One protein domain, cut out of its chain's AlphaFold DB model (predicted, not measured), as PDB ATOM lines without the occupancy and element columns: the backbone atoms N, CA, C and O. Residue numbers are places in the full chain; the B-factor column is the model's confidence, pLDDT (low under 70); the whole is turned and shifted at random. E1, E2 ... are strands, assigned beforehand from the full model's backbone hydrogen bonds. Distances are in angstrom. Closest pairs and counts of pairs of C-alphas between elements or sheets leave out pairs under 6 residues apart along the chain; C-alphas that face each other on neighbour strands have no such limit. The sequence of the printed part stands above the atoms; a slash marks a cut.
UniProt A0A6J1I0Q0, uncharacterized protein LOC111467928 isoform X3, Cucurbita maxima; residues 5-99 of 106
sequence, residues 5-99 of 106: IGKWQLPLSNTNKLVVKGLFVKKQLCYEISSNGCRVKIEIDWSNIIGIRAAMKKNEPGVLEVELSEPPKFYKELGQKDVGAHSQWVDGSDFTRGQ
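This is residues 5 to 99 of the 106 residues of the protein "uncharacterized protein LOC111467928 isoform X3" of Cucurbita maxima (UniProt A0A6J1I0Q0). A strongly twisted sheet of five strands, E1 E2 E3 E6 E7, and a two-strand hairpin, E4 and E5, make the two arms of an open V, joined at its point by the links E3 to E4 and E5 to E6. The first and last printed residues lie in the mouth of the V, and residues 81 to 86 stick out. The printed part has 95 residues with seven named strands, E1 to E7 along the chain, and no named helix; both sheets are antiparallel. The class is all strand, with under half of the residues, 46 of 95, in named elements. The whole is only just compact, close to loose, with a radius of gyration of the C-alphas of 14.7 A and spans of 45 by 33 by 25 A.

E1, residues 17 to 23, E2, residues 28 to 35, and E3, residues 38 to 45, form a meander, each strand the antiparallel neighbour of the one before. Within hydrogen-bond range are N 21 and O 30, 2.8 A, in the hairpin E1 and E2, and N 31 and O 42, 2.9 A, in the hairpin E2 and E3. E6, residues 73 to 78, is antiparallel to E3, with N 41 and O 75 at 2.8 A. The edge strand E7, residues 88 to 91, forms a hairpin with E6, with N 76 and O 90 at 2.9 A. E4, residues 49 to 55, and E5, residues 63 to 68, form a hairpin, with N 65 and O 53 at 2.8 A. E3 and E4 meet only through their link; E3 and E5 are only just apart, their closest C-alphas 8.3 A from each other.

E1 begins at C-alpha 17 (130.437, 118.377, 169.834). E2 is 22.5 A long and E3 23.4 A. E7 ends at C-alpha 91 (145.583, 120.253, 156.392).

The C-alphas farthest apart, of Lys 58 and Asp 82, are 46.6 A apart. The printed part has no cut and no long link. Mean pLDDT of the printed part is 87.3; residues 80 to 85 are under 70.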
ATOM      1  N   ILE A   5     141.174 109.502 172.852       82.00
ATOM      2  CA  ILE A   5     142.010 108.973 171.772       82.00
ATOM      3  C   ILE A   5     143.371 108.684 172.400       82.00
ATOM      4  O   ILE A   5     144.097 109.605 172.777       82.00
ATOM      5  N   GLY A   6     143.678 107.407 172.625       81.06
ATOM      6  CA  GLY A   6     144.783 107.022 173.504       81.06
ATOM      7  C   GLY A   6     144.637 107.666 174.891       81.06
ATOM      8  O   GLY A   6     143.611 107.526 175.549       81.06
ATOM      9  N   LYS A   7     145.663 108.402 175.331       85.62
ATOM     10  CA  LYS A   7     145.670 109.181 176.583       85.62
ATOM     11  C   LYS A   7     145.117 110.601 176.429       85.62
ATOM     12  O   LYS A   7     145.002 111.317 177.421       85.62
ATOM     13  N   TRP A   8     144.823 111.040 175.207       87.69
ATOM     14  CA  TRP A   8     144.257 112.360 174.966       87.69
ATOM     15  C   TRP A   8     142.760 112.323 175.242       87.69
ATOM     16  O   TRP A   8     142.069 111.391 174.834       87.69
ATOM     17  N   GLN A   9     142.264 113.346 175.930       87.50
ATOM     18  CA  GLN A   9     140.854 113.494 176.251       87.50
ATOM     19  C   GLN A   9     140.346 114.811 175.671       87.50
ATOM     20  O   GLN A   9     140.974 115.856 175.858       87.50
ATOM     21  N   LEU A  10     139.174 114.773 175.036       84.19
ATOM     22  CA  LEU A  10     138.479 115.997 174.652       84.19
ATOM     23  C   LEU A  10     138.151 116.817 175.920       84.19
ATOM     24  O   LEU A  10     137.580 116.252 176.865       84.19
ATOM     25  N   PRO A  11     138.474 118.126 175.967       81.25
ATOM     26  CA  PRO A  11     138.131 118.972 177.103       81.25
ATOM     27  C   PRO A  11     136.635 118.913 177.426       81.25
ATOM     28  O   PRO A  11     135.793 118.799 176.532       81.25
ATOM     29  N   LEU A  12     136.292 118.985 178.711       71.88
ATOM     30  CA  LEU A  12     134.897 119.021 179.134       71.88
ATOM     31  C   LEU A  12     134.323 120.410 178.850       71.88
ATOM     32  O   LEU A  12     134.792 121.403 179.395       71.88
ATOM     33  N   SER A  13     133.311 120.466 177.992       81.12
ATOM     34  CA  SER A  13     132.495 121.656 177.777       81.12
ATOM     35  C   SER A  13     131.134 121.236 177.242       81.12
ATOM     36  O   SER A  13     131.037 120.320 176.423       81.12
ATOM     37  N   ASN A  14     130.091 121.941 177.670       75.81
ATOM     38  CA  ASN A  14     128.718 121.717 177.218       75.81
ATOM     39  C   ASN A  14     128.536 122.093 175.738       75.81
ATOM     40  O   ASN A  14     127.585 121.656 175.097       75.81
ATOM     41  N   THR A  15     129.447 122.903 175.192       83.44
ATOM     42  CA  THR A  15     129.428 123.338 173.790       83.44
ATOM     43  C   THR A  15     130.225 122.422 172.868       83.44
ATOM     44  O   THR A  15     130.098 122.535 171.648       83.44
ATOM     45  N   ASN A  16     131.026 121.507 173.425       85.31
ATOM     46  CA  ASN A  16     131.830 120.600 172.623       85.31
ATOM     47  C   ASN A  16     130.938 119.565 171.937       85.31
ATOM     48  O   ASN A  16     130.086 118.936 172.565       85.31
ATOM     49  N   LYS A  17     131.167 119.361 170.640       86.69
ATOM     50  CA  LYS A  17     130.437 118.377 169.834       86.69
ATOM     51  C   LYS A  17     131.422 117.419 169.184       86.69
ATOM     52  O   LYS A  17     132.440 117.849 168.651       86.69
ATOM     53  N   LEU A  18     131.092 116.131 169.221       87.81
ATOM     54  CA  LEU A  18     131.757 115.086 168.453       87.81
ATOM     55  C   LEU A  18     130.738 114.491 167.487       87.81
ATOM     56  O   LEU A  18     129.657 114.089 167.914       87.81
ATOM     57  N   VAL A  19     131.111 114.384 166.218       89.62
ATOM     58  CA  VAL A  19     130.365 113.628 165.214       89.62
ATOM     59  C   VAL A  19     131.295 112.584 164.618       89.62
ATOM     60  O   VAL A  19     132.369 112.918 164.123       89.62
ATOM     61  N   VAL A  20     130.870 111.325 164.651       89.25
ATOM     62  CA  VAL A  20     131.560 110.221 163.977       89.25
ATOM     63  C   VAL A  20     130.744 109.841 162.746       89.25
ATOM     64  O   VAL A  20     129.533 109.648 162.846       89.25
ATOM     65  N   LYS A  21     131.388 109.768 161.582       92.00
ATOM     66  CA  LYS A  21     130.746 109.473 160.294       92.00
ATOM     67  C   LYS A  21     131.436 108.293 159.624       92.00
ATOM     68  O   LYS A  21     132.650 108.320 159.439       92.00
ATOM     69  N   GLY A  22     130.654 107.302 159.204       93.69
ATOM     70  CA  GLY A  22     131.088 106.276 158.256       93.69
ATOM     71  C   GLY A  22     130.713 106.697 156.838       93.69
ATOM     72  O   GLY A  22     129.538 106.706 156.483       93.69
ATOM     73  N   LEU A  23     131.698 107.072 156.029       93.56
ATOM     74  CA  LEU A  23     131.503 107.511 154.649       93.56
ATOM     75  C   LEU A  23     131.768 106.338 153.703       93.56
ATOM     76  O   LEU A  23     132.873 106.187 153.193       93.56
ATOM     77  N   PHE A  24     130.748 105.514 153.461       92.00
ATOM     78  CA  PHE A  24     130.876 104.253 152.713       92.00
ATOM     79  C   PHE A  24     131.363 104.442 151.271       92.00
ATOM     80  O   PHE A  24     132.243 103.714 150.826       92.00
ATOM     81  N   VAL A  25     130.856 105.458 150.564       94.81
ATOM     82  CA  VAL A  25     131.293 105.767 149.187       94.81
ATOM     83  C   VAL A  25     132.778 106.132 149.145       94.81
ATOM     84  O   VAL A  25     133.490 105.711 148.240       94.81
ATOM     85  N   LYS A  26     133.255 106.886 150.143       92.44
ATOM     86  CA  LYS A  26     134.665 107.277 150.253       92.44
ATOM     87  C   LYS A  26     135.536 106.217 150.926       92.44
ATOM     88  O   LYS A  26     136.744 106.387 150.938       92.44
ATOM     89  N   LYS A  27     134.931 105.169 151.496       95.19
ATOM     90  CA  LYS A  27     135.588 104.171 152.352       95.19
ATOM     91  C   LYS A  27     136.408 104.824 153.470       95.19
ATOM     92  O   LYS A  27     137.584 104.537 153.653       95.19
ATOM     93  N   GLN A  28     135.775 105.743 154.199       95.56
ATOM     94  CA  GLN A  28     136.432 106.510 155.259       95.56
ATOM     95  C   GLN A  28     135.642 106.490 156.563       95.56
ATOM     96  O   GLN A  28     134.409 106.519 156.569       95.56
ATOM     97  N   LEU A  29     136.361 106.481 157.682       93.62
ATOM     98  CA  LEU A  29     135.830 106.830 158.993       93.62
ATOM     99  C   LEU A  29     136.314 108.239 159.344       93.62
ATOM    100  O   LEU A  29     137.496 108.550 159.227       93.62
ATOM    101  N   CYS A  30     135.394 109.107 159.748       93.31
ATOM    102  CA  CYS A  30     135.684 110.515 159.986       93.31
ATOM    103  C   CYS A  30     135.204 110.936 161.374       93.31
ATOM    104  O   CYS A  30     134.041 110.726 161.721       93.31
ATOM    105  N   TYR A  31     136.082 111.583 162.137       91.69
ATOM    106  CA  TYR A  31     135.772 112.189 163.428       91.69
ATOM    107  C   TYR A  31     135.846 113.703 163.278       91.69
ATOM    108  O   TYR A  31     136.920 114.244 163.037       91.69
ATOM    109  N   GLU A  32     134.720 114.392 163.432       92.75
ATOM    110  CA  GLU A  32     134.663 115.852 163.473       92.75
ATOM    111  C   GLU A  32     134.431 116.318 164.907       92.75
ATOM    112  O   GLU A  32     133.477 115.895 165.567       92.75
ATOM    113  N   ILE A  33     135.301 117.201 165.381       91.25
ATOM    114  CA  ILE A  33     135.277 117.740 166.736       91.25
ATOM    115  C   ILE A  33     135.118 119.252 166.643       91.25
ATOM    116  O   ILE A  33     135.932 119.930 166.018       91.25
ATOM    117  N   SER A  34     134.095 119.776 167.312       89.44
ATOM    118  CA  SER A  34     133.874 121.211 167.488       89.44
ATOM    119  C   SER A  34     134.160 121.583 168.937       89.44
ATOM    120  O   SER A  34     133.523 121.037 169.840       89.44
ATOM    121  N   SER A  35     135.095 122.504 169.169       85.56
ATOM    122  CA  SER A  35     135.425 123.007 170.504       85.56
ATOM    123  C   SER A  35     135.860 124.470 170.456       85.56
ATOM    124  O   SER A  35     136.703 124.837 169.645       85.56
ATOM    125  N   ASN A  36     135.284 125.307 171.327       80.75
ATOM    126  CA  ASN A  36     135.622 126.732 171.470       80.75
ATOM    127  C   ASN A  36     135.624 127.526 170.145       80.75
ATOM    128  O   ASN A  36     136.502 128.349 169.913       80.75
ATOM    129  N   GLY A  37     134.662 127.256 169.255       80.25
ATOM    130  CA  GLY A  37     134.571 127.914 167.943       80.25
ATOM    131  C   GLY A  37     135.528 127.364 166.877       80.25
ATOM    132  O   GLY A  37     135.407 127.729 165.714       80.25
ATOM    133  N   CYS A  38     136.422 126.443 167.237       84.62
ATOM    134  CA  CYS A  38     137.291 125.738 166.303       84.62
ATOM    135  C   CYS A  38     136.689 124.382 165.926       84.62
ATOM    136  O   CYS A  38     136.138 123.672 166.775       84.62
ATOM    137  N   ARG A  39     136.847 123.990 164.660       90.56
ATOM    138  CA  ARG A  39     136.506 122.649 164.178       90.56
ATOM    139  C   ARG A  39     137.734 121.954 163.623       90.56
ATOM    140  O   ARG A  39     138.479 122.519 162.825       90.56
ATOM    141  N   VAL A  40     137.933 120.721 164.063       92.88
ATOM    142  CA  VAL A  40     139.013 119.841 163.615       92.88
ATOM    143  C   VAL A  40     138.438 118.505 163.179       92.88
ATOM    144  O   VAL A  40     137.356 118.102 163.615       92.88
ATOM    145  N   LYS A  41     139.154 117.828 162.290       93.69
ATOM    146  CA  LYS A  41     138.716 116.584 161.672       93.69
ATOM    147  C   LYS A  41     139.862 115.582 161.633       93.69
ATOM    148  O   LYS A  41     140.989 115.956 161.323       93.69
ATOM    149  N   ILE A  42     139.552 114.326 161.932       94.44
ATOM    150  CA  ILE A  42     140.418 113.164 161.712       94.44
ATOM    151  C   ILE A  42     139.757 112.314 160.632       94.44
ATOM    152  O   ILE A  42     138.593 111.941 160.786       94.44
ATOM    153  N   GLU A  43     140.481 112.002 159.562       95.75
ATOM    154  CA  GLU A  43     140.043 111.057 158.532       95.75
ATOM    155  C   GLU A  43     140.924 109.813 158.548       95.75
ATOM    156  O   GLU A  43     142.152 109.891 158.495       95.75
ATOM    157  N   ILE A  44     140.265 108.664 158.594       95.00
ATOM    158  CA  ILE A  44     140.865 107.341 158.533       95.00
ATOM    159  C   ILE A  44     140.385 106.694 157.238       95.00
ATOM    160  O   ILE A  44     139.175 106.541 157.038       95.00
ATOM    161  N   ASP A  45     141.320 106.305 156.377       95.25
ATOM    162  CA  ASP A  45     141.015 105.435 155.242       95.25
ATOM    163  C   ASP A  45     140.763 104.010 155.742       95.25
ATOM    164  O   ASP A  45     141.492 103.511 156.603       95.25
ATOM    165  N   TRP A  46     139.730 103.347 155.227       94.69
ATOM    166  CA  TRP A  46     139.440 101.964 155.590       94.69
ATOM    167  C   TRP A  46     140.560 101.002 155.211       94.69
ATOM    168  O   TRP A  46     140.721 100.005 155.909       94.69
ATOM    169  N   SER A  47     141.343 101.289 154.163       95.06
ATOM    170  CA  SER A  47     142.514 100.470 153.815       95.06
ATOM    171  C   SER A  47     143.526 100.394 154.951       95.06
ATOM    172  O   SER A  47     144.278  99.429 155.038       95.06
ATOM    173  N   ASN A  48     143.530 101.409 155.816       94.00
ATOM    174  CA  ASN A  48     144.461 101.520 156.922       94.00
ATOM    175  C   ASN A  48     143.885 100.938 158.216       94.00
ATOM    176  O   ASN A  48     144.582 100.932 159.222       94.00
ATOM    177  N   ILE A  49     142.637 100.451 158.228       92.56
ATOM    178  CA  ILE A  49     142.044  99.794 159.396       92.56
ATOM    179  C   ILE A  49     142.419  98.314 159.373       92.56
ATOM    180  O   ILE A  49     141.941  97.556 158.531       92.56
ATOM    181  N   ILE A  50     143.229  97.893 160.341       93.25
ATOM    182  CA  ILE A  50     143.684  96.501 160.475       93.25
ATOM    183  C   ILE A  50     142.930  95.726 161.560       93.25
ATOM    184  O   ILE A  50     142.990  94.500 161.599       93.25
ATOM    185  N   GLY A  51     142.180  96.424 162.417       91.44
ATOM    186  CA  GLY A  51     141.393  95.807 163.479       91.44
ATOM    187  C   GLY A  51     140.306  96.733 164.013       91.44
ATOM    188  O   GLY A  51     140.483  97.948 164.096       91.44
ATOM    189  N   ILE A  52     139.164  96.154 164.390       90.69
ATOM    190  CA  ILE A  52     138.077  96.857 165.079       90.69
ATOM    191  C   ILE A  52     137.617  95.992 166.248       90.69
ATOM    192  O   ILE A  52     137.310  94.812 166.071       90.69
ATOM    193  N   ARG A  53     137.522  96.585 167.441       90.69
ATOM    194  CA  ARG A  53     136.993  95.924 168.639       90.69
ATOM    195  C   ARG A  53     135.955  96.808 169.313       90.69
ATOM    196  O   ARG A  53     136.213  97.973 169.598       90.69
ATOM    197  N   ALA A  54     134.793  96.237 169.612       90.56
ATOM    198  CA  ALA A  54     133.767  96.885 170.418       90.56
ATOM    199  C   ALA A  54     133.668  96.191 171.780       90.56
ATOM    200  O   ALA A  54     133.518  94.972 171.850       90.56
ATOM    201  N   ALA A  55     133.738  96.966 172.860       89.38
ATOM    202  CA  ALA A  55     133.549  96.481 174.220       89.38
ATOM    203  C   ALA A  55     132.358  97.202 174.859       89.38
ATOM    204  O   ALA A  55     132.372  98.421 175.028       89.38
ATOM    205  N   MET A  56     131.335  96.431 175.228       91.62
ATOM    206  CA  MET A  56     130.127  96.923 175.889       91.62
ATOM    207  C   MET A  56     129.989  96.201 177.229       91.62
ATOM    208  O   MET A  56     129.681  95.011 177.267       91.62
ATOM    209  N   LYS A  57     130.246  96.902 178.334       91.00
ATOM    210  CA  LYS A  57     130.104  96.359 179.691       91.00
ATOM    211  C   LYS A  57     128.897  96.981 180.383       91.00
ATOM    212  O   LYS A  57     128.574  98.150 180.171       91.00
ATOM    213  N   LYS A  58     128.225  96.197 181.228       92.81
ATOM    214  CA  LYS A  58     127.075  96.673 182.003       92.81
ATOM    215  C   LYS A  58     127.515  97.838 182.900       92.81
ATOM    216  O   LYS A  58     128.465  97.690 183.658       92.81
ATOM    217  N   ASN A  59     126.798  98.959 182.826       89.81
ATOM    218  CA  ASN A  59     127.054 100.196 183.579       89.81
ATOM    219  C   ASN A  59     128.372 100.933 183.244       89.81
ATOM    220  O   ASN A  59     128.753 101.838 183.982       89.81
ATOM    221  N   GLU A  60     129.042 100.608 182.135       86.81
ATOM    222  CA  GLU A  60     130.222 101.340 181.653       86.81
ATOM    223  C   GLU A  60     129.964 101.949 180.262       86.81
ATOM    224  O   GLU A  60     129.113 101.455 179.516       86.81
ATOM    225  N   PRO A  61     130.688 103.016 179.869       80.94
ATOM    226  CA  PRO A  61     130.651 103.507 178.497       80.94
ATOM    227  C   PRO A  61     131.107 102.432 177.505       80.94
ATOM    228  O   PRO A  61     132.091 101.733 177.741       80.94
ATOM    229  N   GLY A  62     130.422 102.349 176.365       84.12
ATOM    230  CA  GLY A  62     130.886 101.543 175.241       84.12
ATOM    231  C   GLY A  62     132.210 102.068 174.694       84.12
ATOM    232  O   GLY A  62     132.386 103.281 174.552       84.12
ATOM    233  N   VAL A  63     133.127 101.161 174.371       84.19
ATOM    234  CA  VAL A  63     134.418 101.498 173.764       84.19
ATOM    235  C   VAL A  63     134.476 100.902 172.364       84.19
ATOM    236  O   VAL A  63     134.287  99.699 172.196       84.19
ATOM    237  N   LEU A  64     134.748 101.752 171.373       84.75
ATOM    238  CA  LEU A  64     135.106 101.343 170.019       84.75
ATOM    239  C   LEU A  64     136.595 101.613 169.823       84.75
ATOM    240  O   LEU A  64     137.027 102.766 169.818       84.75
ATOM    241  N   GLU A  65     137.364 100.550 169.663       86.38
ATOM    242  CA  GLU A  65     138.781 100.612 169.344       86.38
ATOM    243  C   GLU A  65     138.970 100.330 167.857       86.38
ATOM    244  O   GLU A  65     138.393  99.384 167.316       86.38
ATOM    245  N   VAL A  66     139.776 101.167 167.212       86.12
ATOM    246  CA  VAL A  66     140.143 101.045 165.803       86.12
ATOM    247  C   VAL A  66     141.661 101.021 165.741       86.12
ATOM    248  O   VAL A  66     142.317 101.957 166.199       86.12
ATOM    249  N   GLU A  67     142.206  99.934 165.216       87.31
ATOM    250  CA  GLU A  67     143.638  99.735 165.046       87.31
ATOM    251  C   GLU A  67     144.032 100.093 163.615       87.31
ATOM    252  O   GLU A  67     143.376  99.659 162.662       87.31
ATOM    253  N   LEU A  68     145.077 100.915 163.479       89.62
ATOM    254  CA  LEU A  68     145.478 101.503 162.207       89.62
ATOM    255  C   LEU A  68     146.891 101.096 161.807       89.62
ATOM    256  O   LEU A  68     147.804 101.159 162.633       89.62
ATOM    257  N   SER A  69     147.076 100.779 160.526       91.88
ATOM    258  CA  SER A  69     148.395 100.531 159.952       91.88
ATOM    259  C   SER A  69     149.196 101.805 159.691       91.88
ATOM    260  O   SER A  69     150.423 101.802 159.729       91.88
ATOM    261  N   GLU A  70     148.513 102.915 159.449       91.88
ATOM    262  CA  GLU A  70     149.141 104.208 159.200       91.88
ATOM    263  C   GLU A  70     148.434 105.315 159.986       91.88
ATOM    264  O   GLU A  70     147.237 105.191 160.283       91.88
ATOM    265  N   PRO A  71     149.144 106.410 160.319       92.25
ATOM    266  CA  PRO A  71     148.536 107.544 160.994       92.25
ATOM    267  C   PRO A  71     147.359 108.117 160.192       92.25
ATOM    268  O   PRO A  71     147.418 108.182 158.961       92.25
ATOM    269  N   PRO A  72     146.293 108.579 160.863       94.69
ATOM    270  CA  PRO A  72     145.186 109.226 160.179       94.69
ATOM    271  C   PRO A  72     145.577 110.611 159.648       94.69
ATOM    272  O   PRO A  72     146.581 111.201 160.051       94.69
ATOM    273  N   LYS A  73     144.737 111.170 158.772       95.69
ATOM    274  CA  LYS A  73     144.884 112.544 158.276       95.69
ATOM    275  C   LYS A  73     144.157 113.522 159.188       95.69
ATOM    276  O   LYS A  73     143.045 113.248 159.640       95.69
ATOM    277  N   PHE A  74     144.760 114.684 159.412       95.62
ATOM    278  CA  PHE A  74     144.219 115.725 160.281       95.62
ATOM    279  C   PHE A  74     143.883 116.969 159.474       95.62
ATOM    280  O   PHE A  74     144.650 117.382 158.608       95.62
ATOM    281  N   TYR A  75     142.760 117.599 159.800       95.31
ATOM    282  CA  TYR A  75     142.336 118.841 159.167       95.31
ATOM    283  C   TYR A  75     141.776 119.815 160.194       95.31
ATOM    284  O   TYR A  75     141.271 119.423 161.250       95.31
ATOM    285  N   LYS A  76     141.802 121.095 159.840       93.69
ATOM    286  CA  LYS A  76     141.110 122.177 160.545       93.69
ATOM    287  C   LYS A  76     140.157 122.882 159.589       93.69
ATOM    288  O   LYS A  76     140.435 122.988 158.395       93.69
ATOM    289  N   GLU A  77     139.022 123.331 160.105       90.44
ATOM    290  CA  GLU A  77     138.092 124.132 159.316       90.44
ATOM    291  C   GLU A  77     138.700 125.515 159.064       90.44
ATOM    292  O   GLU A  77     139.196 126.171 159.985       90.44
ATOM    293  N   LEU A  78     138.665 125.954 157.809       84.12
ATOM    294  CA  LEU A  78     138.898 127.346 157.472       84.12
ATOM    295  C   LEU A  78     137.610 128.110 157.799       84.12
ATOM    296  O   LEU A  78     136.539 127.724 157.330       84.12
ATOM    297  N   GLY A  79     137.703 129.162 158.618       70.81
ATOM    298  CA  GLY A  79     136.539 129.967 158.998       70.81
ATOM    299  C   GLY A  79     135.717 130.374 157.770       70.81
ATOM    300  O   GLY A  79     136.279 130.802 156.759       70.81
ATOM    301  N   GLN A  80     134.395 130.195 157.841       65.44
ATOM    302  CA  GLN A  80     133.502 130.505 156.724       65.44
ATOM    303  C   GLN A  80     133.533 132.005 156.419       65.44
ATOM    304  O   GLN A  80     133.378 132.824 157.324       65.44
ATOM    305  N   LYS A  81     133.711 132.360 155.142       58.31
ATOM    306  CA  LYS A  81     133.573 133.745 154.670       58.31
ATOM    307  C   LYS A  81     132.132 134.099 154.288       58.31
ATOM    308  O   LYS A  81     131.764 135.256 154.433       58.31
ATOM    309  N   ASP A  82     131.315 133.110 153.906       59.31
ATOM    310  CA  ASP A  82     129.972 133.328 153.353       59.31
ATOM    311  C   ASP A  82     128.907 132.405 153.972       59.31
ATOM    312  O   ASP A  82     129.142 131.219 154.226       59.31
ATOM    313  N   VAL A  83     127.705 132.950 154.178       54.91
ATOM    314  CA  VAL A  83     126.543 132.229 154.724       54.91
ATOM    315  C   VAL A  83     125.999 131.253 153.673       54.91
ATOM    316  O   VAL A  83     125.557 131.669 152.609       54.91
ATOM    317  N   GLY A  84     126.008 129.950 153.980       61.00
ATOM    318  CA  GLY A  84     125.456 128.890 153.117       61.00
ATOM    319  C   GLY A  84     126.489 128.055 152.349       61.00
ATOM    320  O   GLY A  84     126.117 127.066 151.723       61.00
ATOM    321  N   ALA A  85     127.780 128.394 152.424       65.31
ATOM    322  CA  ALA A  85     128.844 127.599 151.813       65.31
ATOM    323  C   ALA A  85     129.153 126.314 152.612       65.31
ATOM    324  O   ALA A  85     129.062 126.276 153.842       65.31
ATOM    325  N   HIS A  86     129.572 125.251 151.916       70.38
ATOM    326  CA  HIS A  86     130.091 124.046 152.566       70.38
ATOM    327  C   HIS A  86     131.382 124.347 153.348       70.38
ATOM    328  O   HIS A  86     132.201 125.159 152.921       70.38
ATOM    329  N   SER A  87     131.579 123.662 154.480       75.25
ATOM    330  CA  SER A  87     132.809 123.750 155.278       75.25
ATOM    331  C   SER A  87     134.048 123.471 154.425       75.25
ATOM    332  O   SER A  87     134.173 122.391 153.842       75.25
ATOM    333  N   GLN A  88     134.980 124.423 154.400       84.69
ATOM    334  CA  GLN A  88     136.294 124.241 153.794       84.69
ATOM    335  C   GLN A  88     137.262 123.680 154.835       84.69
ATOM    336  O   GLN A  88     137.385 124.208 155.939       84.69
ATOM    337  N   TRP A  89     137.952 122.600 154.482       90.62
ATOM    338  CA  TRP A  89     138.936 121.943 155.335       90.62
ATOM    339  C   TRP A  89     140.325 122.143 154.748       90.62
ATOM    340  O   TRP A  89     140.505 122.000 153.542       90.62
ATOM    341  N   VAL A  90     141.299 122.434 155.605       92.75
ATOM    342  CA  VAL A  90     142.719 122.476 155.241       92.75
ATOM    343  C   VAL A  90     143.516 121.539 156.126       92.75
ATOM    344  O   VAL A  90     143.079 121.228 157.238       92.75
ATOM    345  N   ASP A  91     144.683 121.122 155.644       95.00
ATOM    346  CA  ASP A  91     145.583 120.253 156.392       95.00
ATOM    347  C   ASP A  91     145.890 120.832 157.779       95.00
ATOM    348  O   ASP A  91     146.082 122.039 157.984       95.00
ATOM    349  N   GLY A  92     145.874 119.938 158.759       93.62
ATOM    350  CA  GLY A  92     146.117 120.226 160.159       93.62
ATOM    351  C   GLY A  92     147.211 119.334 160.724       93.62
ATOM    352  O   GLY A  92     147.623 118.345 160.127       93.62
ATOM    353  N   SER A  93     147.672 119.693 161.916       93.06
ATOM    354  CA  SER A  93     148.538 118.847 162.728       93.06
ATOM    355  C   SER A  93     147.718 117.982 163.686       93.06
ATOM    356  O   SER A  93     146.540 118.249 163.945       93.06
ATOM    357  N   ASP A  94     148.356 116.951 164.240       93.25
ATOM    358  CA  ASP A  94     147.748 116.103 165.260       93.25
ATOM    359  C   ASP A  94     147.458 116.904 166.546       93.25
ATOM    360  O   ASP A  94     148.317 117.117 167.408       93.25
ATOM    361  N   PHE A  95     146.201 117.314 166.702       90.50
ATOM    362  CA  PHE A  95     145.707 118.044 167.871       90.50
ATOM    363  C   PHE A  95     145.558 117.161 169.124       90.50
ATOM    364  O   PHE A  95     145.284 117.665 170.218       90.50
ATOM    365  N   THR A  96     145.760 115.848 168.993       91.00
ATOM    366  CA  THR A  96     145.688 114.873 170.088       91.00
ATOM    367  C   THR A  96     147.034 114.674 170.792       91.00
ATOM    368  O   THR A  96     147.192 113.754 171.591       91.00
ATOM    369  N   ARG A  97     148.019 115.550 170.536       91.06
ATOM    370  CA  ARG A  97     149.379 115.474 171.108       91.06
ATOM    371  C   ARG A  97     150.070 114.145 170.771       91.06
ATOM    372  O   ARG A  97     150.654 113.499 171.642       91.06
ATOM    373  N   GLY A  98     149.952 113.718 169.516       90.75
ATOM    374  CA  GLY A  98     150.584 112.503 168.998       90.75
ATOM    375  C   GLY A  98     149.843 111.204 169.316       90.75
ATOM    376  O   GLY A  98     150.293 110.143 168.892       90.75
ATOM    377  N   GLN A  99     148.732 111.233 170.065       88.81
ATOM    378  CA  GLN A  99     148.027 110.004 170.446       88.81
ATOM    379  C   GLN A  99     147.372 109.313 169.246       88.81
ATOM    380  O   GLN A  99     147.476 108.097 169.128       88.81
TER     381      GLN A  99